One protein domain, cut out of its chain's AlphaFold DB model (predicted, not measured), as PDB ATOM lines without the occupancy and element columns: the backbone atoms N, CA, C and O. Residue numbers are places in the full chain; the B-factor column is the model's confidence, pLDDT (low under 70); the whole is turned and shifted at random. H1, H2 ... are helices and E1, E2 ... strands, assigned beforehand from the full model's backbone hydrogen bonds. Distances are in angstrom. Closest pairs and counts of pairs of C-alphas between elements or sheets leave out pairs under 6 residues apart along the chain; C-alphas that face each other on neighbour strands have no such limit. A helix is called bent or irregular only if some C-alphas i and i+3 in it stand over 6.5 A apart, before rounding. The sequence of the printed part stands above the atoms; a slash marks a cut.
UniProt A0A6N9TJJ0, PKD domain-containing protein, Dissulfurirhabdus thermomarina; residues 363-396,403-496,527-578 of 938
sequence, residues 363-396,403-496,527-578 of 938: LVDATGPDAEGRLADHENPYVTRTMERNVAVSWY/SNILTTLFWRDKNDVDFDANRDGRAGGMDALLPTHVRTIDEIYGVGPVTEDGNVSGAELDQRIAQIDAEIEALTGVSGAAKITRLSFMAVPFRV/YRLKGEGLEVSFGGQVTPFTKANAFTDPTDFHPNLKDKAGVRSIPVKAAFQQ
ATOM      1  N   LEU A 363     -23.617 -60.514  45.537       82.81
ATOM      2  CA  LEU A 363     -23.435 -59.067  45.488       82.81
ATOM      3  C   LEU A 363     -23.944 -58.543  44.137       82.81
ATOM      4  O   LEU A 363     -23.804 -59.219  43.122       82.81
ATOM      5  N   VAL A 364     -24.555 -57.363  44.138       88.00
ATOM      6  CA  VAL A 364     -24.902 -56.598  42.933       88.00
ATOM      7  C   VAL A 364     -24.331 -55.204  43.097       88.00
ATOM      8  O   VAL A 364     -24.599 -54.547  44.108       88.00
ATOM      9  N   ASP A 365     -23.559 -54.768  42.115       91.62
ATOM     10  CA  ASP A 365     -22.942 -53.455  42.096       91.62
ATOM     11  C   ASP A 365     -23.757 -52.491  41.234       91.62
ATOM     12  O   ASP A 365     -23.611 -52.430  40.022       91.62
ATOM     13  N   ALA A 366     -24.633 -51.712  41.866       92.69
ATOM     14  CA  ALA A 366     -25.412 -50.681  41.185       92.69
ATOM     15  C   ALA A 366     -24.693 -49.316  41.185       92.69
ATOM     16  O   ALA A 366     -25.344 -48.270  41.223       92.69
ATOM     17  N   THR A 367     -23.355 -49.311  41.214       94.81
ATOM     18  CA  THR A 367     -22.542 -48.092  41.065       94.81
ATOM     19  C   THR A 367     -22.082 -47.832  39.635       94.81
ATOM     20  O   THR A 367     -21.507 -46.774  39.410       94.81
ATOM     21  N   GLY A 368     -22.343 -48.758  38.710       91.94
ATOM     22  CA  GLY A 368     -22.017 -48.647  37.294       91.94
ATOM     23  C   GLY A 368     -22.569 -49.838  36.495       91.94
ATOM     24  O   GLY A 368     -23.094 -50.785  37.095       91.94
ATOM     25  N   PRO A 369     -22.496 -49.783  35.156       89.56
ATOM     26  CA  PRO A 369     -23.019 -50.834  34.291       89.56
ATOM     27  C   PRO A 369     -22.108 -52.069  34.209       89.56
ATOM     28  O   PRO A 369     -20.906 -51.965  34.444       89.56
ATOM     29  N   ASP A 370     -22.655 -53.226  33.823       87.31
ATOM     30  CA  ASP A 370     -21.838 -54.394  33.448       87.31
ATOM     31  C   ASP A 370     -21.312 -54.333  32.002       87.31
ATOM     32  O   ASP A 370     -21.594 -53.414  31.232       87.31
ATOM     33  N   ALA A 371     -20.562 -55.373  31.624       84.31
ATOM     34  CA  ALA A 371     -20.017 -55.569  30.287       84.31
ATOM     35  C   ALA A 371     -21.082 -55.702  29.180       84.31
ATOM     36  O   ALA A 371     -20.773 -55.417  28.023       84.31
ATOM     37  N   GLU A 372     -22.310 -56.125  29.504       80.50
ATOM     38  CA  GLU A 372     -23.421 -56.181  28.546       80.50
ATOM     39  C   GLU A 372     -24.150 -54.831  28.415       80.50
ATOM     40  O   GLU A 372     -24.909 -54.646  27.468       80.50
ATOM     41  N   GLY A 373     -23.891 -53.872  29.312       82.69
ATOM     42  CA  GLY A 373     -24.463 -52.524  29.300       82.69
ATOM     43  C   GLY A 373     -25.670 -52.327  30.220       82.69
ATOM     44  O   GLY A 373     -26.226 -51.225  30.246       82.69
ATOM     45  N   ARG A 374     -26.060 -53.342  31.004       84.19
ATOM     46  CA  ARG A 374     -27.150 -53.219  31.989       84.19
ATOM     47  C   ARG A 374     -26.732 -52.276  33.106       84.19
ATOM     48  O   ARG A 374     -25.566 -52.215  33.470       84.19
ATOM     49  N   LEU A 375     -27.695 -51.576  33.700       86.50
ATOM     50  CA  LEU A 375     -27.453 -50.478  34.653       86.50
ATOM     51  C   LEU A 375     -26.828 -50.876  36.006       86.50
ATOM     52  O   LEU A 375     -26.555 -49.998  36.822       86.50
ATOM     53  N   ALA A 376     -26.647 -52.167  36.278       88.06
ATOM     54  CA  ALA A 376     -26.000 -52.646  37.492       88.06
ATOM     55  C   ALA A 376     -25.126 -53.854  37.179       88.06
ATOM     56  O   ALA A 376     -25.601 -54.817  36.573       88.06
ATOM     57  N   ASP A 377     -23.889 -53.830  37.665       88.12
ATOM     58  CA  ASP A 377     -22.958 -54.919  37.460       88.12
ATOM     59  C   ASP A 377     -23.257 -56.119  38.344       88.12
ATOM     60  O   ASP A 377     -23.414 -56.069  39.572       88.12
ATOM     61  N   HIS A 378     -23.381 -57.239  37.657       81.50
ATOM     62  CA  HIS A 378     -23.752 -58.501  38.230       81.50
ATOM     63  C   HIS A 378     -22.986 -59.668  37.591       81.50
ATOM     64  O   HIS A 378     -23.385 -60.826  37.769       81.50
ATOM     65  N   GLU A 379     -21.931 -59.384  36.823       79.81
ATOM     66  CA  GLU A 379     -21.179 -60.365  36.031       79.81
ATOM     67  C   GLU A 379     -19.684 -60.397  36.320       79.81
ATOM     68  O   GLU A 379     -19.060 -61.435  36.081       79.81
ATOM     69  N   ASN A 380     -19.103 -59.329  36.873       83.19
ATOM     70  CA  ASN A 380     -17.676 -59.350  37.170       83.19
ATOM     71  C   ASN A 380     -17.309 -60.470  38.184       83.19
ATOM     72  O   ASN A 380     -18.151 -60.880  38.994       83.19
ATOM     73  N   PRO A 381     -16.065 -60.992  38.185       81.00
ATOM     74  CA  PRO A 381     -15.636 -62.083  39.076       81.00
ATOM     75  C   PRO A 381     -15.726 -61.778  40.579       81.00
ATOM     76  O   PRO A 381     -15.673 -62.689  41.403       81.00
ATOM     77  N   TYR A 382     -15.822 -60.501  40.944       83.19
ATOM     78  CA  TYR A 382     -15.915 -60.026  42.317       83.19
ATOM     79  C   TYR A 382     -17.368 -59.862  42.777       83.19
ATOM     80  O   TYR A 382     -17.613 -59.800  43.975       83.19
ATOM     81  N   VAL A 383     -18.357 -59.847  41.884       81.19
ATOM     82  CA  VAL A 383     -19.791 -59.878  42.233       81.19
ATOM     83  C   VAL A 383     -20.420 -61.241  41.937       81.19
ATOM     84  O   VAL A 383     -21.329 -61.677  42.653       81.19
ATOM     85  N   THR A 384     -19.887 -61.964  40.948       71.81
ATOM     86  CA  THR A 384     -20.221 -63.361  40.650       71.81
ATOM     87  C   THR A 384     -19.471 -64.307  41.581       71.81
ATOM     88  O   THR A 384     -18.312 -64.102  41.923       71.81
ATOM     89  N   ARG A 385     -20.150 -65.348  42.070       65.31
ATOM     90  CA  ARG A 385     -19.584 -66.316  43.020       65.31
ATOM     91  C   ARG A 385     -20.236 -67.678  42.858       65.31
ATOM     92  O   ARG A 385     -21.393 -67.753  42.443       65.31
ATOM     93  N   THR A 386     -19.538 -68.715  43.312       54.12
ATOM     94  CA  THR A 386     -20.132 -70.026  43.575       54.12
ATOM     95  C   THR A 386     -20.773 -70.003  44.969       54.12
ATOM     96  O   THR A 386     -20.148 -69.645  45.968       54.12
ATOM     97  N   MET A 387     -22.066 -70.307  45.070       56.41
ATOM     98  CA  MET A 387     -22.824 -70.206  46.330       56.41
ATOM     99  C   MET A 387     -22.840 -71.524  47.102       56.41
ATOM    100  O   MET A 387     -23.830 -71.878  47.750       56.41
ATOM    101  N   GLU A 388     -21.744 -72.264  47.034       51.59
ATOM    102  CA  GLU A 388     -21.638 -73.694  47.318       51.59
ATOM    103  C   GLU A 388     -22.020 -74.078  48.756       51.59
ATOM    104  O   GLU A 388     -22.282 -75.249  49.033       51.59
ATOM    105  N   ARG A 389     -22.072 -73.114  49.695       55.81
ATOM    106  CA  ARG A 389     -22.304 -73.349  51.138       55.81
ATOM    107  C   ARG A 389     -23.156 -72.275  51.848       55.81
ATOM    108  O   ARG A 389     -22.950 -71.999  53.032       55.81
ATOM    109  N   ASN A 390     -24.134 -71.687  51.150       61.09
ATOM    110  CA  ASN A 390     -24.856 -70.485  51.609       61.09
ATOM    111  C   ASN A 390     -26.300 -70.700  52.043       61.09
ATOM    112  O   ASN A 390     -27.231 -70.233  51.391       61.09
ATOM    113  N   VAL A 391     -26.485 -71.334  53.195       70.12
ATOM    114  CA  VAL A 391     -27.780 -71.281  53.874       70.12
ATOM    115  C   VAL A 391     -27.585 -70.530  55.181       70.12
ATOM    116  O   VAL A 391     -26.874 -70.973  56.081       70.12
ATOM    117  N   ALA A 392     -28.141 -69.326  55.225       80.75
ATOM    118  CA  ALA A 392     -28.523 -68.688  56.466       80.75
ATOM    119  C   ALA A 392     -29.947 -69.136  56.825       80.75
ATOM    120  O   ALA A 392     -30.639 -69.785  56.036       80.75
ATOM    121  N   VAL A 393     -30.412 -68.745  58.003       87.44
ATOM    122  CA  VAL A 393     -31.816 -68.868  58.385       87.44
ATOM    123  C   VAL A 393     -32.344 -67.513  58.827       87.44
ATOM    124  O   VAL A 393     -31.607 -66.691  59.368       87.44
ATOM    125  N   SER A 394     -33.623 -67.266  58.575       89.50
ATOM    126  CA  SER A 394     -34.326 -66.075  59.056       89.50
ATOM    127  C   SER A 394     -35.748 -66.428  59.469       89.50
ATOM    128  O   SER A 394     -36.312 -67.411  58.983       89.50
ATOM    129  N   TRP A 395     -36.356 -65.611  60.325       90.25
ATOM    130  CA  TRP A 395     -37.758 -65.776  60.697       90.25
ATOM    131  C   TRP A 395     -38.696 -65.290  59.589       90.25
ATOM    132  O   TRP A 395     -38.534 -64.197  59.043       90.25
ATOM    133  N   TYR A 396     -39.714 -66.089  59.278       85.94
ATOM    134  CA  TYR A 396     -40.838 -65.689  58.438       85.94
ATOM    135  C   TYR A 396     -42.129 -66.322  58.956       85.94
ATOM    136  O   TYR A 396     -42.251 -67.546  59.002       85.94
ATOM    137  N   SER A 403     -32.585 -69.170  54.059       83.12
ATOM    138  CA  SER A 403     -32.425 -67.868  53.434       83.12
ATOM    139  C   SER A 403     -31.035 -67.701  52.843       83.12
ATOM    140  O   SER A 403     -30.032 -68.135  53.407       83.12
ATOM    141  N   ASN A 404     -30.987 -67.021  51.711       81.75
ATOM    142  CA  ASN A 404     -29.779 -66.526  51.083       81.75
ATOM    143  C   ASN A 404     -29.802 -64.995  51.118       81.75
ATOM    144  O   ASN A 404     -30.874 -64.405  51.057       81.75
ATOM    145  N   ILE A 405     -28.652 -64.341  51.238       82.38
ATOM    146  CA  ILE A 405     -28.584 -62.885  51.336       82.38
ATOM    147  C   ILE A 405     -28.025 -62.336  50.030       82.38
ATOM    148  O   ILE A 405     -26.931 -62.706  49.610       82.38
ATOM    149  N   LEU A 406     -28.789 -61.443  49.407       83.25
ATOM    150  CA  LEU A 406     -28.329 -60.611  48.303       83.25
ATOM    151  C   LEU A 406     -27.973 -59.238  48.864       83.25
ATOM    152  O   LEU A 406     -28.826 -58.587  49.470       83.25
ATOM    153  N   THR A 407     -26.737 -58.812  48.661       87.50
ATOM    154  CA  THR A 407     -26.270 -57.474  49.010       87.50
ATOM    155  C   THR A 407     -26.225 -56.627  47.746       87.50
ATOM    156  O   THR A 407     -25.676 -57.052  46.737       87.50
ATOM    157  N   THR A 408     -26.769 -55.419  47.790       89.38
ATOM    158  CA  THR A 408     -26.635 -54.437  46.707       89.38
ATOM    159  C   THR A 408     -25.915 -53.210  47.235       89.38
ATOM    160  O   THR A 408     -26.329 -52.682  48.269       89.38
ATOM    161  N   LEU A 409     -24.866 -52.754  46.552       92.31
ATOM    162  CA  LEU A 409     -24.260 -51.446  46.807       92.31
ATOM    163  C   LEU A 409     -24.762 -50.423  45.788       92.31
ATOM    164  O   LEU A 409     -24.957 -50.766  44.627       92.31
ATOM    165  N   PHE A 410     -25.028 -49.197  46.232       94.19
ATOM    166  CA  PHE A 410     -25.564 -48.136  45.379       94.19
ATOM    167  C   PHE A 410     -25.306 -46.745  45.962       94.19
ATOM    168  O   PHE A 410     -25.146 -46.580  47.181       94.19
ATOM    169  N   TRP A 411     -25.319 -45.743  45.085       94.81
ATOM    170  CA  TRP A 411     -25.202 -44.336  45.449       94.81
ATOM    171  C   TRP A 411     -26.540 -43.749  45.880       94.81
ATOM    172  O   TRP A 411     -27.591 -44.017  45.292       94.81
ATOM    173  N   ARG A 412     -26.496 -42.909  46.905       92.12
ATOM    174  CA  ARG A 412     -27.642 -42.123  47.348       92.12
ATOM    175  C   ARG A 412     -27.206 -40.738  47.770       92.12
ATOM    176  O   ARG A 412     -26.076 -40.559  48.221       92.12
ATOM    177  N   ASP A 413     -28.130 -39.803  47.719       91.00
ATOM    178  CA  ASP A 413     -27.989 -38.552  48.427       91.00
ATOM    179  C   ASP A 413     -28.465 -38.698  49.884       91.00
ATOM    180  O   ASP A 413     -29.389 -39.448  50.206       91.00
ATOM    181  N   LYS A 414     -27.754 -38.029  50.792       88.00
ATOM    182  CA  LYS A 414     -28.000 -38.047  52.238       88.00
ATOM    183  C   LYS A 414     -28.425 -36.671  52.762       88.00
ATOM    184  O   LYS A 414     -28.443 -36.490  53.986       88.00
ATOM    185  N   ASN A 415     -28.764 -35.728  51.879       89.25
ATOM    186  CA  ASN A 415     -29.409 -34.482  52.265       89.25
ATOM    187  C   ASN A 415     -30.866 -34.790  52.661       89.25
ATOM    188  O   ASN A 415     -31.771 -34.851  51.836       89.25
ATOM    189  N   ASP A 416     -31.118 -34.934  53.969       83.38
ATOM    190  CA  ASP A 416     -32.487 -35.174  54.454       83.38
ATOM    191  C   ASP A 416     -33.356 -33.895  54.439       83.38
ATOM    192  O   ASP A 416     -34.419 -33.877  55.055       83.38
ATOM    193  N   VAL A 417     -32.914 -32.796  53.822       85.50
ATOM    194  CA  VAL A 417     -33.556 -31.476  53.896       85.50
ATOM    195  C   VAL A 417     -34.374 -31.168  52.646       85.50
ATOM    196  O   VAL A 417     -35.595 -31.011  52.756       85.50
ATOM    197  N   ASP A 418     -33.719 -31.018  51.495       85.56
ATOM    198  CA  ASP A 418     -34.342 -30.403  50.316       85.56
ATOM    199  C   ASP A 418     -33.783 -30.805  48.942       85.56
ATOM    200  O   ASP A 418     -34.379 -30.421  47.933       85.56
ATOM    201  N   PHE A 419     -32.699 -31.580  48.868       88.75
ATOM    202  CA  PHE A 419     -32.267 -32.153  47.595       88.75
ATOM    203  C   PHE A 419     -33.166 -33.350  47.251       88.75
ATOM    204  O   PHE A 419     -33.466 -34.169  48.113       88.75
ATOM    205  N   ASP A 420     -33.654 -33.397  46.011       86.12
ATOM    206  CA  ASP A 420     -34.520 -34.458  45.476       86.12
ATOM    207  C   ASP A 420     -33.762 -35.125  44.329       86.12
ATOM    208  O   ASP A 420     -33.881 -34.732  43.162       86.12
ATOM    209  N   ALA A 421     -32.881 -36.058  44.689       87.62
ATOM    210  CA  ALA A 421     -31.893 -36.598  43.761       87.62
ATOM    211  C   ALA A 421     -32.518 -37.486  42.673       87.62
ATOM    212  O   ALA A 421     -31.947 -37.624  41.593       87.62
ATOM    213  N   ASN A 422     -33.688 -38.073  42.942       85.19
ATOM    214  CA  ASN A 422     -34.410 -38.939  42.005       85.19
ATOM    215  C   ASN A 422     -35.643 -38.272  41.369       85.19
ATOM    216  O   ASN A 422     -36.302 -38.884  40.525       85.19
ATOM    217  N   ARG A 423     -35.937 -37.016  41.734       84.38
ATOM    218  CA  ARG A 423     -37.028 -36.190  41.195       84.38
ATOM    219  C   ARG A 423     -38.414 -36.820  41.365       84.38
ATOM    220  O   ARG A 423     -39.310 -36.579  40.540       84.38
ATOM    221  N   ASP A 424     -38.613 -37.593  42.432       75.06
ATOM    222  CA  ASP A 424     -39.896 -38.227  42.751       75.06
ATOM    223  C   ASP A 424     -40.902 -37.258  43.412       75.06
ATOM    224  O   ASP A 424     -42.077 -37.595  43.605       75.06
ATOM    225  N   GLY A 425     -40.469 -36.024  43.700       75.62
ATOM    226  CA  GLY A 425     -41.267 -34.976  44.325       75.62
ATOM    227  C   GLY A 425     -41.234 -35.001  45.854       75.62
ATOM    228  O   GLY A 425     -41.969 -34.231  46.484       75.62
ATOM    229  N   ARG A 426     -40.412 -35.858  46.469       71.06
ATOM    230  CA  ARG A 426     -40.200 -35.952  47.918       71.06
ATOM    231  C   ARG A 426     -38.814 -35.442  48.290       71.06
ATOM    232  O   ARG A 426     -37.980 -36.176  48.791       71.06
ATOM    233  N   ALA A 427     -38.630 -34.134  48.148       66.75
ATOM    234  CA  ALA A 427     -37.429 -33.461  48.627       66.75
ATOM    235  C   ALA A 427     -37.185 -33.712  50.129       66.75
ATOM    236  O   ALA A 427     -38.086 -33.497  50.958       66.75
ATOM    237  N   GLY A 428     -35.954 -34.102  50.462       64.81
ATOM    238  CA  GLY A 428     -35.516 -34.408  51.818       64.81
ATOM    239  C   GLY A 428     -35.742 -35.873  52.192       64.81
ATOM    240  O   GLY A 428     -36.840 -36.289  52.568       64.81
ATOM    241  N   GLY A 429     -34.662 -36.648  52.150       69.56
ATOM    242  CA  GLY A 429     -34.636 -38.063  52.500       69.56
ATOM    243  C   GLY A 429     -33.301 -38.711  52.138       69.56
ATOM    244  O   GLY A 429     -32.345 -38.044  51.767       69.56
ATOM    245  N   MET A 430     -33.234 -40.037  52.260       76.50
ATOM    246  CA  MET A 430     -32.136 -40.824  51.695       76.50
ATOM    247  C   MET A 430     -32.536 -41.283  50.293       76.50
ATOM    248  O   MET A 430     -33.028 -42.405  50.139       76.50
ATOM    249  N   ASP A 431     -32.353 -40.418  49.301       84.81
ATOM    250  CA  ASP A 431     -32.770 -40.679  47.923       84.81
ATOM    251  C   ASP A 431     -31.698 -41.455  47.172       84.81
ATOM    252  O   ASP A 431     -30.561 -41.008  47.042       84.81
ATOM    253  N   ALA A 432     -32.051 -42.631  46.653       88.88
ATOM    254  CA  ALA A 432     -31.177 -43.337  45.723       88.88
ATOM    255  C   ALA A 432     -30.967 -42.481  44.467       88.88
ATOM    256  O   ALA A 432     -31.927 -41.900  43.962       88.88
ATOM    257  N   LEU A 433     -29.736 -42.428  43.959       91.94
ATOM    258  CA  LEU A 433     -29.486 -41.814  42.658       91.94
ATOM    259  C   LEU A 433     -30.075 -42.690  41.552       91.94
ATOM    260  O   LEU A 433     -30.114 -43.917  41.675       91.94
ATOM    261  N   LEU A 434     -30.512 -42.047  40.472       90.81
ATOM    262  CA  LEU A 434     -30.973 -42.729  39.269       90.81
ATOM    263  C   LEU A 434     -29.796 -43.492  38.628       90.81
ATOM    264  O   LEU A 434     -28.788 -42.854  38.307       90.81
ATOM    265  N   PRO A 435     -29.865 -44.825  38.416       91.19
ATOM    266  CA  PRO A 435     -28.769 -45.568  37.789       91.19
ATOM    267  C   PRO A 435     -28.398 -45.060  36.392       91.19
ATOM    268  O   PRO A 435     -27.235 -45.131  36.007       91.19
ATOM    269  N   THR A 436     -29.349 -44.487  35.647       91.88
ATOM    270  CA  THR A 436     -29.055 -43.835  34.360       91.88
ATOM    271  C   THR A 436     -28.187 -42.592  34.534       91.88
ATOM    272  O   THR A 436     -27.270 -42.394  33.747       91.88
ATOM    273  N   HIS A 437     -28.397 -41.790  35.587       93.69
ATOM    274  CA  HIS A 437     -27.526 -40.646  35.896       93.69
ATOM    275  C   HIS A 437     -26.132 -41.100  36.301       93.69
ATOM    276  O   HIS A 437     -25.152 -40.532  35.827       93.69
ATOM    277  N   VAL A 438     -26.041 -42.133  37.145       94.69
ATOM    278  CA  VAL A 438     -24.755 -42.727  37.537       94.69
ATOM    279  C   VAL A 438     -23.991 -43.182  36.293       94.69
ATOM    280  O   VAL A 438     -22.849 -42.783  36.104       94.69
ATOM    281  N   ARG A 439     -24.649 -43.903  35.381       92.25
ATOM    282  CA  ARG A 439     -24.045 -44.338  34.117       92.25
ATOM    283  C   ARG A 439     -23.587 -43.178  33.226       92.25
ATOM    284  O   ARG A 439     -22.491 -43.237  32.684       92.25
ATOM    285  N   THR A 440     -24.373 -42.110  33.096       93.00
ATOM    286  CA  THR A 440     -23.946 -40.917  32.342       93.00
ATOM    287  C   THR A 440     -22.684 -40.293  32.944       93.00
ATOM    288  O   THR A 440     -21.780 -39.883  32.219       93.00
ATOM    289  N   ILE A 441     -22.591 -40.227  34.274       95.38
ATOM    290  CA  ILE A 441     -21.400 -39.721  34.976       95.38
ATOM    291  C   ILE A 441     -20.203 -40.640  34.714       95.38
ATOM    292  O   ILE A 441     -19.099 -40.168  34.446       95.38
ATOM    293  N   ASP A 442     -20.426 -41.946  34.737       94.06
ATOM    294  CA  ASP A 442     -19.406 -42.954  34.466       94.06
ATOM    295  C   ASP A 442     -18.821 -42.817  33.059       94.06
ATOM    296  O   ASP A 442     -17.600 -42.828  32.892       94.06
ATOM    297  N   GLU A 443     -19.673 -42.561  32.067       91.88
ATOM    298  CA  GLU A 443     -19.272 -42.259  30.691       91.88
ATOM    299  C   GLU A 443     -18.455 -40.960  30.591       91.88
ATOM    300  O   GLU A 443     -17.415 -40.942  29.931       91.88
ATOM    301  N   ILE A 444     -18.866 -39.887  31.283       94.44
ATOM    302  CA  ILE A 444     -18.154 -38.592  31.294       94.44
ATOM    303  C   ILE A 444     -16.722 -38.747  31.821       94.44
ATOM    304  O   ILE A 444     -15.789 -38.143  31.283       94.44
ATOM    305  N   TYR A 445     -16.545 -39.537  32.881       95.81
ATOM    306  CA  TYR A 445     -15.255 -39.694  33.552       95.81
ATOM    307  C   TYR A 445     -14.466 -40.936  33.111       95.81
ATOM    308  O   TYR A 445     -13.315 -41.082  33.526       95.81
ATOM    309  N   GLY A 446     -15.038 -41.791  32.258       93.06
ATOM    310  CA  GLY A 446     -14.400 -43.009  31.751       93.06
ATOM    311  C   GLY A 446     -14.121 -44.032  32.852       93.06
ATOM    312  O   GLY A 446     -13.015 -44.566  32.932       93.06
ATOM    313  N   VAL A 447     -15.095 -44.249  33.731       93.25
ATOM    314  CA  VAL A 447     -14.999 -45.114  34.915       93.25
ATOM    315  C   VAL A 447     -16.115 -46.155  34.903       93.25
ATOM    316  O   VAL A 447     -17.128 -45.964  34.245       93.25
ATOM    317  N   GLY A 448     -15.907 -47.263  35.606       91.25
ATOM    318  CA  GLY A 448     -16.855 -48.368  35.694       91.25
ATOM    319  C   GLY A 448     -17.476 -48.536  37.088       91.25
ATOM    320  O   GLY A 448     -17.345 -47.652  37.954       91.25
ATOM    321  N   PRO A 449     -18.147 -49.679  37.319       94.19
ATOM    322  CA  PRO A 449     -18.601 -50.079  38.646       94.19
ATOM    323  C   PRO A 449     -17.407 -50.201  39.607       94.19
ATOM    324  O   PRO A 449     -16.344 -50.699  39.244       94.19
ATOM    325  N   VAL A 450     -17.568 -49.761  40.858       94.19
ATOM    326  CA  VAL A 450     -16.454 -49.678  41.829       94.19
ATOM    327  C   VAL A 450     -15.867 -51.044  42.200       94.19
ATOM    328  O   VAL A 450     -14.769 -51.137  42.732       94.19
ATOM    329  N   THR A 451     -16.598 -52.134  41.962       92.88
ATOM    330  CA  THR A 451     -16.105 -53.491  42.235       92.88
ATOM    331  C   THR A 451     -15.307 -54.110  41.090       92.88
ATOM    332  O   THR A 451     -14.757 -55.194  41.288       92.88
ATOM    333  N   GLU A 452     -15.221 -53.459  39.925       91.56
ATOM    334  CA  GLU A 452     -14.670 -54.028  38.685       91.56
ATOM    335  C   GLU A 452     -13.237 -54.563  38.837       91.56
ATOM    336  O   GLU A 452     -12.900 -55.605  38.273       91.56
ATOM    337  N   ASP A 453     -12.396 -53.890  39.626       91.06
ATOM    338  CA  ASP A 453     -10.986 -54.246  39.823       91.06
ATOM    339  C   ASP A 453     -10.723 -55.109  41.075       91.06
ATOM    340  O   ASP A 453      -9.599 -55.575  41.291       91.06
ATOM    341  N   GLY A 454     -11.762 -55.361  41.876       90.19
ATOM    342  CA  GLY A 454     -11.705 -56.147  43.106       90.19
ATOM    343  C   GLY A 454     -11.231 -55.390  44.348       90.19
ATOM    344  O   GLY A 454     -11.110 -56.014  45.408       90.19
ATOM    345  N   ASN A 455     -10.981 -54.078  44.272       92.25
ATOM    346  CA  ASN A 455     -10.468 -53.285  45.385       92.25
ATOM    347  C   ASN A 455     -11.155 -51.914  45.513       92.25
ATOM    348  O   ASN A 455     -10.636 -50.897  45.064       92.25
ATOM    349  N   VAL A 456     -12.236 -51.871  46.293       92.56
ATOM    350  CA  VAL A 456     -12.947 -50.625  46.613       92.56
ATOM    351  C   VAL A 456     -12.199 -49.861  47.708       92.56
ATOM    352  O   VAL A 456     -12.163 -50.306  48.864       92.56
ATOM    353  N   SER A 457     -11.633 -48.694  47.389       92.88
ATOM    354  CA  SER A 457     -10.834 -47.901  48.345       92.88
ATOM    355  C   SER A 457     -11.490 -46.581  48.762       92.88
ATOM    356  O   SER A 457     -12.223 -45.960  48.004       92.88
ATOM    357  N   GLY A 458     -11.167 -46.071  49.956       92.69
ATOM    358  CA  GLY A 458     -11.698 -44.778  50.410       92.69
ATOM    359  C   GLY A 458     -11.351 -43.609  49.476       92.69
ATOM    360  O   GLY A 458     -12.183 -42.733  49.276       92.69
ATOM    361  N   ALA A 459     -10.159 -43.623  48.870       93.19
ATOM    362  CA  ALA A 459      -9.725 -42.583  47.933       93.19
ATOM    363  C   ALA A 459     -10.499 -42.634  46.608       93.19
ATOM    364  O   ALA A 459     -10.871 -41.595  46.069       93.19
ATOM    365  N   GLU A 460     -10.762 -43.840  46.108       95.12
ATOM    366  CA  GLU A 460     -11.634 -44.055  44.957       95.12
ATOM    367  C   GLU A 460     -13.053 -43.570  45.268       95.12
ATOM    368  O   GLU A 460     -13.607 -42.785  44.511       95.12
ATOM    369  N   LEU A 461     -13.618 -43.936  46.423       95.50
ATOM    370  CA  LEU A 461     -14.952 -43.477  46.816       95.50
ATOM    371  C   LEU A 461     -15.035 -41.949  46.934       95.50
ATOM    372  O   LEU A 461     -16.021 -41.370  46.487       95.50
ATOM    373  N   ASP A 462     -14.012 -41.287  47.483       95.62
ATOM    374  CA  ASP A 462     -13.947 -39.819  47.526       95.62
ATOM    375  C   ASP A 462     -13.915 -39.213  46.117       95.62
ATOM    376  O   ASP A 462     -14.595 -38.220  45.850       95.62
ATOM    377  N   GLN A 463     -13.162 -39.826  45.200       96.06
ATOM    378  CA  GLN A 463     -13.119 -39.408  43.804       96.06
ATOM    379  C   GLN A 463     -14.483 -39.581  43.123       96.06
ATOM    380  O   GLN A 463     -14.947 -38.653  42.460       96.06
ATOM    381  N   ARG A 464     -15.144 -40.729  43.307       96.38
ATOM    382  CA  ARG A 464     -16.460 -41.012  42.711       96.38
ATOM    383  C   ARG A 464     -17.534 -40.080  43.266       96.38
ATOM    384  O   ARG A 464     -18.307 -39.522  42.495       96.38
ATOM    385  N   ILE A 465     -17.526 -39.815  44.573       96.88
ATOM    386  CA  ILE A 465     -18.410 -38.823  45.203       96.88
ATOM    387  C   ILE A 465     -18.197 -37.436  44.589       96.88
ATOM    388  O   ILE A 465     -19.169 -36.775  44.238       96.88
ATOM    389  N   ALA A 466     -16.945 -37.005  44.407       96.75
ATOM    390  CA  ALA A 466     -16.651 -35.700  43.818       96.75
ATOM    391  C   ALA A 466     -17.127 -35.584  42.358       96.75
ATOM    392  O   ALA A 466     -17.630 -34.533  41.967       96.75
ATOM    393  N   GLN A 467     -16.987 -36.653  41.568       97.12
ATOM    394  CA  GLN A 467     -17.495 -36.724  40.192       97.12
ATOM    395  C   GLN A 467     -19.023 -36.638  40.155       97.12
ATOM    396  O   GLN A 467     -19.581 -35.861  39.386       97.12
ATOM    397  N   ILE A 468     -19.703 -37.384  41.028       96.44
ATOM    398  CA  ILE A 468     -21.164 -37.357  41.118       96.44
ATOM    399  C   ILE A 468     -21.655 -35.972  41.542       96.44
ATOM    400  O   ILE A 468     -22.517 -35.393  40.882       96.44
ATOM    401  N   ASP A 469     -21.075 -35.402  42.598       94.25
ATOM    402  CA  ASP A 469     -21.478 -34.093  43.107       94.25
ATOM    403  C   ASP A 469     -21.236 -32.962  42.086       94.25
ATOM    404  O   ASP A 469     -21.911 -31.928  42.146       94.25
ATOM    405  N   ALA A 470     -20.299 -33.142  41.147       94.94
ATOM    406  CA  ALA A 470     -20.031 -32.189  40.073       94.94
ATOM    407  C   ALA A 470     -21.133 -32.164  38.998       94.94
ATOM    408  O   ALA A 470     -21.456 -31.088  38.497       94.94
ATOM    409  N   GLU A 471     -21.736 -33.313  38.681       95.06
ATOM    410  CA  GLU A 471     -22.656 -33.453  37.541       95.06
ATOM    411  C   GLU A 471     -24.136 -33.569  37.941       95.06
ATOM    412  O   GLU A 471     -25.027 -33.194  37.170       95.06
ATOM    413  N   ILE A 472     -24.438 -34.064  39.147       93.31
ATOM    414  CA  ILE A 472     -25.803 -34.471  39.520       93.31
ATOM    415  C   ILE A 472     -26.817 -33.315  39.498       93.31
ATOM    416  O   ILE A 472     -27.988 -33.532  39.192       93.31
ATOM    417  N   GLU A 473     -26.406 -32.065  39.743       92.12
ATOM    418  CA  GLU A 473     -27.320 -30.911  39.620       92.12
ATOM    419  C   GLU A 473     -27.764 -30.676  38.174       92.12
ATOM    420  O   GLU A 473     -28.919 -30.328  37.929       92.12
ATOM    421  N   ALA A 474     -26.863 -30.863  37.205       91.56
ATOM    422  CA  ALA A 474     -27.188 -30.693  35.794       91.56
ATOM    423  C   ALA A 474     -28.159 -31.789  35.332       91.56
ATOM    424  O   ALA A 474     -29.176 -31.492  34.689       91.56
ATOM    425  N   LEU A 475     -27.875 -33.031  35.743       92.38
ATOM    426  CA  LEU A 475     -28.650 -34.223  35.401       92.38
ATOM    427  C   LEU A 475     -30.032 -34.257  36.047       92.38
ATOM    428  O   LEU A 475     -30.974 -34.703  35.406       92.38
ATOM    429  N   THR A 476     -30.183 -33.741  37.269       90.69
ATOM    430  CA  THR A 476     -31.480 -33.661  37.972       90.69
ATOM    431  C   THR A 476     -32.216 -32.346  37.704       90.69
ATOM    432  O   THR A 476     -33.440 -32.265  37.822       90.69
ATOM    433  N   GLY A 477     -31.490 -31.286  37.337       90.38
ATOM    434  CA  GLY A 477     -32.013 -29.924  37.279       90.38
ATOM    435  C   GLY A 477     -32.346 -29.330  38.652       90.38
ATOM    436  O   GLY A 477     -33.130 -28.380  38.712       90.38
ATOM    437  N   VAL A 478     -31.824 -29.901  39.742       88.50
ATOM    438  CA  VAL A 478     -31.966 -29.387  41.111       88.50
ATOM    439  C   VAL A 478     -30.676 -28.660  41.476       88.50
ATOM    440  O   VAL A 478     -29.623 -29.274  41.589       88.50
ATOM    441  N   SER A 479     -30.752 -27.340  41.639       87.62
ATOM    442  CA  SER A 479     -29.588 -26.486  41.898       87.62
ATOM    443  C   SER A 479     -29.699 -25.764  43.235       87.62
ATOM    444  O   SER A 479     -30.791 -25.326  43.604       87.62
ATOM    445  N   GLY A 480     -28.564 -25.515  43.887       82.44
ATOM    446  CA  GLY A 480     -28.489 -24.614  45.044       82.44
ATOM    447  C   GLY A 480     -28.820 -25.255  46.395       82.44
ATOM    448  O   GLY A 480     -28.914 -24.534  47.386       82.44
ATOM    449  N   ALA A 481     -28.953 -26.581  46.437       83.94
ATOM    450  CA  ALA A 481     -29.051 -27.373  47.659       83.94
ATOM    451  C   ALA A 481     -27.733 -28.125  47.916       83.94
ATOM    452  O   ALA A 481     -26.932 -28.348  47.004       83.94
ATOM    453  N   ALA A 482     -27.473 -28.493  49.173       85.81
ATOM    454  CA  ALA A 482     -26.284 -29.268  49.515       85.81
ATOM    455  C   ALA A 482     -26.397 -30.687  48.932       85.81
ATOM    456  O   ALA A 482     -27.407 -31.352  49.127       85.81
ATOM    457  N   LYS A 483     -25.356 -31.165  48.253       88.25
ATOM    458  CA  LYS A 483     -25.269 -32.552  47.779       88.25
ATOM    459  C   LYS A 483     -24.458 -33.351  48.777       88.25
ATOM    460  O   LYS A 483     -23.388 -32.909  49.200       88.25
ATOM    461  N   ILE A 484     -24.981 -34.489  49.204       90.06
ATOM    462  CA  ILE A 484     -24.353 -35.329  50.218       90.06
ATOM    463  C   ILE A 484     -24.381 -36.756  49.710       90.06
ATOM    464  O   ILE A 484     -24.971 -37.649  50.321       90.06
ATOM    465  N   THR A 485     -23.697 -36.975  48.592       93.69
ATOM    466  CA  THR A 485     -23.578 -38.305  48.012       93.69
ATOM    467  C   THR A 485     -22.876 -39.244  48.993       93.69
ATOM    468  O   THR A 485     -21.827 -38.930  49.569       93.69
ATOM    469  N   ARG A 486     -23.477 -40.405  49.235       93.50
ATOM    470  CA  ARG A 486     -22.951 -41.473  50.084       93.50
ATOM    471  C   ARG A 486     -23.166 -42.818  49.414       93.50
ATOM    472  O   ARG A 486     -24.179 -43.044  48.753       93.50
ATOM    473  N   LEU A 487     -22.229 -43.729  49.644       94.00
ATOM    474  CA  LEU A 487     -22.409 -45.129  49.293       94.00
ATOM    475  C   LEU A 487     -23.222 -45.830  50.385       94.00
ATOM    476  O   LEU A 487     -23.051 -45.573  51.582       94.00
ATOM    477  N   SER A 488     -24.068 -46.770  49.992       92.75
ATOM    478  CA  SER A 488     -24.752 -47.628  50.948       92.75
ATOM    479  C   SER A 488     -24.950 -49.037  50.444       92.75
ATOM    480  O   SER A 488     -24.927 -49.298  49.248       92.75
ATOM    481  N   PHE A 489     -25.219 -49.927  51.394       91.50
ATOM    482  CA  PHE A 489     -25.449 -51.342  51.162       91.50
ATOM    483  C   PHE A 489     -26.869 -51.695  51.580       91.50
ATOM    484  O   PHE A 489     -27.326 -51.234  52.621       91.50
ATOM    485  N   MET A 490     -27.554 -52.522  50.799       90.81
ATOM    486  CA  MET A 490     -28.828 -53.129  51.169       90.81
ATOM    487  C   MET A 490     -28.698 -54.644  51.099       90.81
ATOM    488  O   MET A 490     -28.559 -55.204  50.017       90.81
ATOM    489  N   ALA A 491     -28.782 -55.302  52.250       89.19
ATOM    490  CA  ALA A 491     -28.817 -56.750  52.360       89.19
ATOM    491  C   ALA A 491     -30.266 -57.250  52.478       89.19
ATOM    492  O   ALA A 491     -31.037 -56.803  53.336       89.19
ATOM    493  N   VAL A 492     -30.649 -58.197  51.622       86.50
ATOM    494  CA  VAL A 492     -32.011 -58.744  51.558       86.50
ATOM    495  C   VAL A 492     -31.979 -60.268  51.708       86.50
ATOM    496  O   VAL A 492     -31.358 -60.937  50.881       86.50
ATOM    497  N   PRO A 493     -32.649 -60.843  52.727       84.00
ATOM    498  CA  PRO A 493     -32.764 -62.289  52.874       84.00
ATOM    499  C   PRO A 493     -33.850 -62.851  51.943       84.00
ATOM    500  O   PRO A 493     -35.040 -62.644  52.153       84.00
ATOM    501  N   PHE A 494     -33.466 -63.616  50.934       81.06
ATOM    502  CA  PHE A 494     -34.372 -64.341  50.054       81.06
ATOM    503  C   PHE A 494     -34.584 -65.767  50.537       81.06
ATOM    504  O   PHE A 494     -33.631 -66.506  50.771       81.06
ATOM    505  N   ARG A 495     -35.850 -66.179  50.629       81.44
ATOM    506  CA  ARG A 495     -36.204 -67.559  50.959       81.44
ATOM    507  C   ARG A 495     -35.691 -68.513  49.882       81.44
ATOM    508  O   ARG A 495     -36.029 -68.361  48.705       81.44
ATOM    509  N   VAL A 496     -34.974 -69.542  50.311       79.12
ATOM    510  CA  VAL A 496     -34.476 -70.617  49.456       79.12
ATOM    511  C   VAL A 496     -35.403 -71.826  49.552       79.12
ATOM    512  O   VAL A 496     -35.749 -72.278  50.645       79.12
ATOM    513  N   TYR A 527     -21.314 -65.624  57.909       81.88
ATOM    514  CA  TYR A 527     -21.936 -65.513  56.604       81.88
ATOM    515  C   TYR A 527     -21.329 -64.298  55.899       81.88
ATOM    516  O   TYR A 527     -21.489 -63.151  56.328       81.88
ATOM    517  N   ARG A 528     -20.603 -64.556  54.813       80.81
ATOM    518  CA  ARG A 528     -19.884 -63.521  54.071       80.81
ATOM    519  C   ARG A 528     -20.838 -62.701  53.208       80.81
ATOM    520  O   ARG A 528     -21.677 -63.269  52.529       80.81
ATOM    521  N   LEU A 529     -20.744 -61.374  53.244       81.81
ATOM    522  CA  LEU A 529     -21.635 -60.485  52.469       81.81
ATOM    523  C   LEU A 529     -20.989 -59.920  51.196       81.81
ATOM    524  O   LEU A 529     -21.689 -59.388  50.339       81.81
ATOM    525  N   LYS A 530     -19.659 -60.010  51.100       79.75
ATOM    526  CA  LYS A 530     -18.845 -59.500  49.988       79.75
ATOM    527  C   LYS A 530     -18.589 -60.565  48.934       79.75
ATOM    528  O   LYS A 530     -18.514 -61.731  49.292       79.75
ATOM    529  N   GLY A 531     -18.273 -60.130  47.716       74.00
ATOM    530  CA  GLY A 531     -17.568 -60.815  46.621       74.00
ATOM    531  C   GLY A 531     -16.323 -61.645  46.948       74.00
ATOM    532  O   GLY A 531     -15.701 -61.393  47.986       74.00
ATOM    533  N   GLU A 532     -16.008 -62.709  46.182       75.50
ATOM    534  CA  GLU A 532     -14.778 -63.505  46.408       75.50
ATOM    535  C   GLU A 532     -13.618 -62.688  45.882       75.50
ATOM    536  O   GLU A 532     -13.757 -62.018  44.872       75.50
ATOM    537  N   GLY A 533     -12.511 -62.642  46.621       79.62
ATOM    538  CA  GLY A 533     -11.414 -61.725  46.298       79.62
ATOM    539  C   GLY A 533     -11.734 -60.227  46.423       79.62
ATOM    540  O   GLY A 533     -10.800 -59.445  46.356       79.62
ATOM    541  N   LEU A 534     -12.994 -59.825  46.657       86.06
ATOM    542  CA  LEU A 534     -13.367 -58.417  46.805       86.06
ATOM    543  C   LEU A 534     -12.875 -57.840  48.137       86.06
ATOM    544  O   LEU A 534     -13.380 -58.189  49.217       86.06
ATOM    545  N   GLU A 535     -11.951 -56.893  48.035       88.75
ATOM    546  CA  GLU A 535     -11.496 -56.055  49.133       88.75
ATOM    547  C   GLU A 535     -12.261 -54.730  49.140       88.75
ATOM    548  O   GLU A 535     -12.526 -54.124  48.105       88.75
ATOM    549  N   VAL A 536     -12.675 -54.298  50.333       87.50
ATOM    550  CA  VAL A 536     -13.473 -53.079  50.504       87.50
ATOM    551  C   VAL A 536     -12.982 -52.327  51.725       87.50
ATOM    552  O   VAL A 536     -12.960 -52.891  52.824       87.50
ATOM    553  N   SER A 537     -12.658 -51.052  51.549       88.88
ATOM    554  CA  SER A 537     -12.265 -50.140  52.615       88.88
ATOM    555  C   SER A 537     -12.964 -48.793  52.459       88.88
ATOM    556  O   SER A 537     -12.824 -48.123  51.440       88.88
ATOM    557  N   PHE A 538     -13.696 -48.381  53.492       88.94
ATOM    558  CA  PHE A 538     -14.386 -47.096  53.538       88.94
ATOM    559  C   PHE A 538     -14.316 -46.441  54.922       88.94
ATOM    560  O   PHE A 538     -14.148 -47.091  55.958       88.94
ATOM    561  N   GLY A 539     -14.461 -45.119  54.918       87.06
ATOM    562  CA  GLY A 539     -14.576 -44.244  56.077       87.06
ATOM    563  C   GLY A 539     -15.942 -43.541  56.111       87.06
ATOM    564  O   GLY A 539     -16.996 -44.176  56.099       87.06
ATOM    565  N   GLY A 540     -15.932 -42.205  56.135       87.88
ATOM    566  CA  GLY A 540     -17.141 -41.370  56.178       87.88
ATOM    567  C   GLY A 540     -17.979 -41.345  54.889       87.88
ATOM    568  O   GLY A 540     -19.029 -40.703  54.872       87.88
ATOM    569  N   GLN A 541     -17.537 -42.034  53.833       92.50
ATOM    570  CA  GLN A 541     -18.204 -42.109  52.527       92.50
ATOM    571  C   GLN A 541     -19.482 -42.959  52.554       92.50
ATOM    572  O   GLN A 541     -20.300 -42.859  51.642       92.50
ATOM    573  N   VAL A 542     -19.677 -43.780  53.594       91.56
ATOM    574  CA  VAL A 542     -20.826 -44.687  53.700       91.56
ATOM    575  C   VAL A 542     -21.891 -44.208  54.684       91.56
ATOM    576  O   VAL A 542     -21.595 -43.648  55.745       91.56
ATOM    577  N   THR A 543     -23.152 -44.503  54.373       89.94
ATOM    578  CA  THR A 543     -24.287 -44.330  55.293       89.94
ATOM    579  C   THR A 543     -25.114 -45.619  55.396       89.94
ATOM    580  O   THR A 543     -25.179 -46.363  54.414       89.94
ATOM    581  N   PRO A 544     -25.749 -45.918  56.550       89.25
ATOM    582  CA  PRO A 544     -26.612 -47.090  56.682       89.25
ATOM    583  C   PRO A 544     -27.802 -47.078  55.720       89.25
ATOM    584  O   PRO A 544     -28.273 -46.002  55.342       89.25
ATOM    585  N   PHE A 545     -28.342 -48.258  55.393       88.50
ATOM    586  CA  PHE A 545     -29.539 -48.358  54.547       88.50
ATOM    587  C   PHE A 545     -30.731 -47.613  55.148       88.50
ATOM    588  O   PHE A 545     -31.341 -46.786  54.474       88.50
ATOM    589  N   THR A 546     -31.062 -47.922  56.401       87.00
ATOM    590  CA  THR A 546     -32.216 -47.358  57.109       87.00
ATOM    591  C   THR A 546     -32.065 -47.519  58.630       87.00
ATOM    592  O   THR A 546     -30.970 -47.781  59.136       87.00
ATOM    593  N   LYS A 547     -33.157 -47.341  59.382       85.19
ATOM    594  CA  LYS A 547     -33.222 -47.550  60.833       85.19
ATOM    595  C   LYS A 547     -34.355 -48.515  61.216       85.19
ATOM    596  O   LYS A 547     -35.436 -48.482  60.635       85.19
ATOM    597  N   ALA A 548     -34.119 -49.336  62.233       86.06
ATOM    598  CA  ALA A 548     -35.060 -50.253  62.866       86.06
ATOM    599  C   ALA A 548     -35.452 -49.765  64.278       86.06
ATOM    600  O   ALA A 548     -35.021 -48.700  64.730       86.06
ATOM    601  N   ASN A 549     -36.313 -50.532  64.959       87.12
ATOM    602  CA  ASN A 549     -36.742 -50.281  66.340       87.12
ATOM    603  C   ASN A 549     -37.201 -48.826  66.582       87.12
ATOM    604  O   ASN A 549     -36.692 -48.132  67.461       87.12
ATOM    605  N   ALA A 550     -38.173 -48.356  65.788       87.06
ATOM    606  CA  ALA A 550     -38.725 -46.998  65.881       87.06
ATOM    607  C   ALA A 550     -37.686 -45.880  65.620       87.06
ATOM    608  O   ALA A 550     -37.616 -44.891  66.348       87.06
ATOM    609  N   PHE A 551     -36.893 -46.039  64.550       85.81
ATOM    610  CA  PHE A 551     -35.822 -45.118  64.133       85.81
ATOM    611  C   PHE A 551     -34.676 -44.964  65.149       85.81
ATOM    612  O   PHE A 551     -33.989 -43.941  65.158       85.81
ATOM    613  N   THR A 552     -34.455 -45.980  65.983       87.88
ATOM    614  CA  THR A 552     -33.400 -45.981  67.006       87.88
ATOM    615  C   THR A 552     -32.105 -46.577  66.471       87.88
ATOM    616  O   THR A 552     -31.051 -45.954  66.563       87.88
ATOM    617  N   ASP A 553     -32.191 -47.765  65.873       88.25
ATOM    618  CA  ASP A 553     -31.014 -48.576  65.568       88.25
ATOM    619  C   ASP A 553     -30.736 -48.575  64.061       88.25
ATOM    620  O   ASP A 553     -31.640 -48.884  63.287       88.25
ATOM    621  N   PRO A 554     -29.523 -48.240  63.593       89.31
ATOM    622  CA  PRO A 554     -29.190 -48.314  62.173       89.31
ATOM    623  C   PRO A 554     -29.167 -49.767  61.680       89.31
ATOM    624  O   PRO A 554     -28.785 -50.678  62.412       89.31
ATOM    625  N   THR A 555     -29.527 -49.976  60.416       90.88
ATOM    626  CA  THR A 555     -29.471 -51.290  59.769       90.88
ATOM    627  C   THR A 555     -29.103 -51.154  58.295       90.88
ATOM    628  O   THR A 555     -29.540 -50.213  57.630       90.88
ATOM    629  N   ASP A 556     -28.316 -52.108  57.799       91.94
ATOM    630  CA  ASP A 556     -28.007 -52.291  56.372       91.94
ATOM    631  C   ASP A 556     -28.894 -53.373  55.740       91.94
ATOM    632  O   ASP A 556     -28.803 -53.656  54.550       91.94
ATOM    633  N   PHE A 557     -29.768 -53.988  56.540       90.50
ATOM    634  CA  PHE A 557     -30.705 -55.008  56.094       90.50
ATOM    635  C   PHE A 557     -32.085 -54.422  55.822       90.50
ATOM    636  O   PHE A 557     -32.538 -53.486  56.489       90.50
ATOM    637  N   HIS A 558     -32.788 -55.026  54.867       87.50
ATOM    638  CA  HIS A 558     -34.152 -54.643  54.536       87.50
ATOM    639  C   HIS A 558     -35.080 -54.742  55.768       87.50
ATOM    640  O   HIS A 558     -35.024 -55.738  56.496       87.50
ATOM    641  N   PRO A 559     -36.029 -53.804  55.973       82.69
ATOM    642  CA  PRO A 559     -36.983 -53.824  57.089       82.69
ATOM    643  C   PRO A 559     -37.861 -55.081  57.219       82.69
ATOM    644  O   PRO A 559     -38.574 -55.226  58.215       82.69
ATOM    645  N   ASN A 560     -37.834 -55.987  56.244       80.44
ATOM    646  CA  ASN A 560     -38.563 -57.257  56.274       80.44
ATOM    647  C   ASN A 560     -37.732 -58.407  56.865       80.44
ATOM    648  O   ASN A 560     -38.270 -59.497  57.036       80.44
ATOM    649  N   LEU A 561     -36.467 -58.179  57.244       87.00
ATOM    650  CA  LEU A 561     -35.775 -59.044  58.197       87.00
ATOM    651  C   LEU A 561     -36.427 -58.845  59.569       87.00
ATOM    652  O   LEU A 561     -36.146 -57.859  60.254       87.00
ATOM    653  N   LYS A 562     -37.358 -59.731  59.926       86.56
ATOM    654  CA  LYS A 562     -38.160 -59.615  61.146       86.56
ATOM    655  C   LYS A 562     -37.633 -60.485  62.279       86.56
ATOM    656  O   LYS A 562     -36.951 -61.481  62.053       86.56
ATOM    657  N   ASP A 563     -37.994 -60.098  63.495       88.12
ATOM    658  CA  ASP A 563     -37.835 -60.928  64.680       88.12
ATOM    659  C   ASP A 563     -38.743 -62.166  64.646       88.12
ATOM    660  O   ASP A 563     -39.604 -62.308  63.774       88.12
ATOM    661  N   LYS A 564     -38.559 -63.070  65.616       87.56
ATOM    662  CA  LYS A 564     -39.321 -64.326  65.723       87.56
ATOM    663  C   LYS A 564     -40.835 -64.116  65.656       87.56
ATOM    664  O   LYS A 564     -41.527 -64.848  64.953       87.56
ATOM    665  N   ALA A 565     -41.333 -63.081  66.331       83.81
ATOM    666  CA  ALA A 565     -42.753 -62.747  66.369       83.81
ATOM    667  C   ALA A 565     -43.269 -62.080  65.075       83.81
ATOM    668  O   ALA A 565     -44.474 -61.893  64.918       83.81
ATOM    669  N   GLY A 566     -42.385 -61.694  64.149       83.81
ATOM    670  CA  GLY A 566     -42.750 -61.011  62.910       83.81
ATOM    671  C   GLY A 566     -43.183 -59.553  63.099       83.81
ATOM    672  O   GLY A 566     -43.731 -58.958  62.170       83.81
ATOM    673  N   VAL A 567     -42.972 -58.966  64.281       81.69
ATOM    674  CA  VAL A 567     -43.559 -57.671  64.668       81.69
ATOM    675  C   VAL A 567     -42.622 -56.511  64.343       81.69
ATOM    676  O   VAL A 567     -43.081 -55.423  63.989       81.69
ATOM    677  N   ARG A 568     -41.306 -56.715  64.426       86.31
ATOM    678  CA  ARG A 568     -40.315 -55.649  64.207       86.31
ATOM    679  C   ARG A 568     -39.133 -56.129  63.390       86.31
ATOM    680  O   ARG A 568     -38.883 -57.323  63.272       86.31
ATOM    681  N   SER A 569     -38.408 -55.174  62.826       87.00
ATOM    682  CA  SER A 569     -37.180 -55.440  62.085       87.00
ATOM    683  C   SER A 569     -36.011 -55.689  63.035       87.00
ATOM    684  O   SER A 569     -35.870 -54.959  64.015       87.00
ATOM    685  N   ILE A 570     -35.162 -56.669  62.727       90.19
ATOM    686  CA  ILE A 570     -33.908 -56.894  63.455       90.19
ATOM    687  C   ILE A 570     -32.864 -55.893  62.935       90.19
ATOM    688  O   ILE A 570     -32.632 -55.846  61.723       90.19
ATOM    689  N   PRO A 571     -32.233 -55.082  63.803       91.38
ATOM    690  CA  PRO A 571     -31.147 -54.212  63.377       91.38
ATOM    691  C   PRO A 571     -29.872 -55.024  63.144       91.38
ATOM    692  O   PRO A 571     -29.314 -55.597  64.081       91.38
ATOM    693  N   VAL A 572     -29.379 -55.033  61.905       91.31
ATOM    694  CA  VAL A 572     -28.082 -55.628  61.567       91.31
ATOM    695  C   VAL A 572     -27.280 -54.618  60.763       91.31
ATOM    696  O   VAL A 572     -27.676 -54.200  59.677       91.31
ATOM    697  N   LYS A 573     -26.135 -54.217  61.312       89.62
ATOM    698  CA  LYS A 573     -25.198 -53.299  60.662       89.62
ATOM    699  C   LYS A 573     -23.966 -54.065  60.200       89.62
ATOM    700  O   LYS A 573     -23.265 -54.670  61.020       89.62
ATOM    701  N   ALA A 574     -23.719 -54.037  58.898       86.75
ATOM    702  CA  ALA A 574     -22.609 -54.711  58.233       86.75
ATOM    703  C   ALA A 574     -21.554 -53.720  57.712       86.75
ATOM    704  O   ALA A 574     -20.371 -54.054  57.679       86.75
ATOM    705  N   ALA A 575     -21.950 -52.495  57.365       83.38
ATOM    706  CA  ALA A 575     -21.059 -51.429  56.935       83.38
ATOM    707  C   ALA A 575     -20.824 -50.428  58.082       83.38
ATOM    708  O   ALA A 575     -21.733 -49.729  58.537       83.38
ATOM    709  N   PHE A 576     -19.589 -50.347  58.581       73.44
ATOM    710  CA  PHE A 576     -19.196 -49.390  59.625       73.44
ATOM    711  C   PHE A 576     -18.404 -48.228  59.032       73.44
ATOM    712  O   PHE A 576     -17.533 -48.440  58.206       73.44
ATOM    713  N   GLN A 577     -18.630 -47.006  59.522       58.28
ATOM    714  CA  GLN A 577     -18.017 -45.765  59.013       58.28
ATOM    715  C   GLN A 577     -16.474 -45.681  59.124       58.28
ATOM    716  O   GLN A 577     -15.911 -44.629  58.853       58.28
ATOM    717  N   GLN A 578     -15.780 -46.741  59.550       57.25
ATOM    718  CA  GLN A 578     -14.317 -46.852  59.596       57.25
ATOM    719  C   GLN A 578     -13.915 -48.329  59.442       57.25
ATOM    720  O   GLN A 578     -13.509 -48.970  60.412       57.25
TER     721      GLN A 578
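What this domain is: This is residues 363 to 396, 403 to 496 and 527 to 578 of the 938 residues of the protein "PKD domain-containing protein" of Dissulfurirhabdus thermomarina (UniProt A0A6N9TJJ0). Little regular structure: loops wrap round a narrow sheet, E1 E3 E4, with H1 and H2 at one end and E2 at the other. Of 180 printed residues, 67 are in named elements, E1 E2 E3 H1 H2 E4 E5 E6; class and sheet are mixed. It is compact, radius of gyration of the C-alphas 16.6 A, spanning 46 by 38 by 28 A.

Where its parts are: E1, residues 363 to 366, begins at C-alpha (-23.435, -59.067, 45.488). E2 is 392 to 396, E3 403 to 413, H1 435 to 445, H2 458 to 476, E4 485 to 495, 32.0 A long, E5 546 to 548, E6 553 to 555, ending at C-alpha (-29.471, -51.290, 59.769).

How they stand to each other: E3 is parallel to E1 (N 364 to O 407, 2.8 A) and antiparallel to E4 (N 408 to O 490, 2.9 A). H2, irregular with C-alphas 470 and 473 7.4 A apart, touches H1 with residues 467 to 475 alone; closest C-alphas, Leu 475 and His 437, 6.5 A. Hairpin E5 and E6 has N 548 and O 553 at 2.7 A. O i to N i+4 pairs are within hydrogen-bond range throughout H1, 13 of 15 in H2.

The domain as a whole: Cuts after 396 and 496 leave C-alpha gaps of 10.0 A and 15.3 A. Links E1 to E2, E3 to H1 and H1 to H2 are long. Confidence is under 70 at 385 to 390, 427 to 429 and 577 to 578.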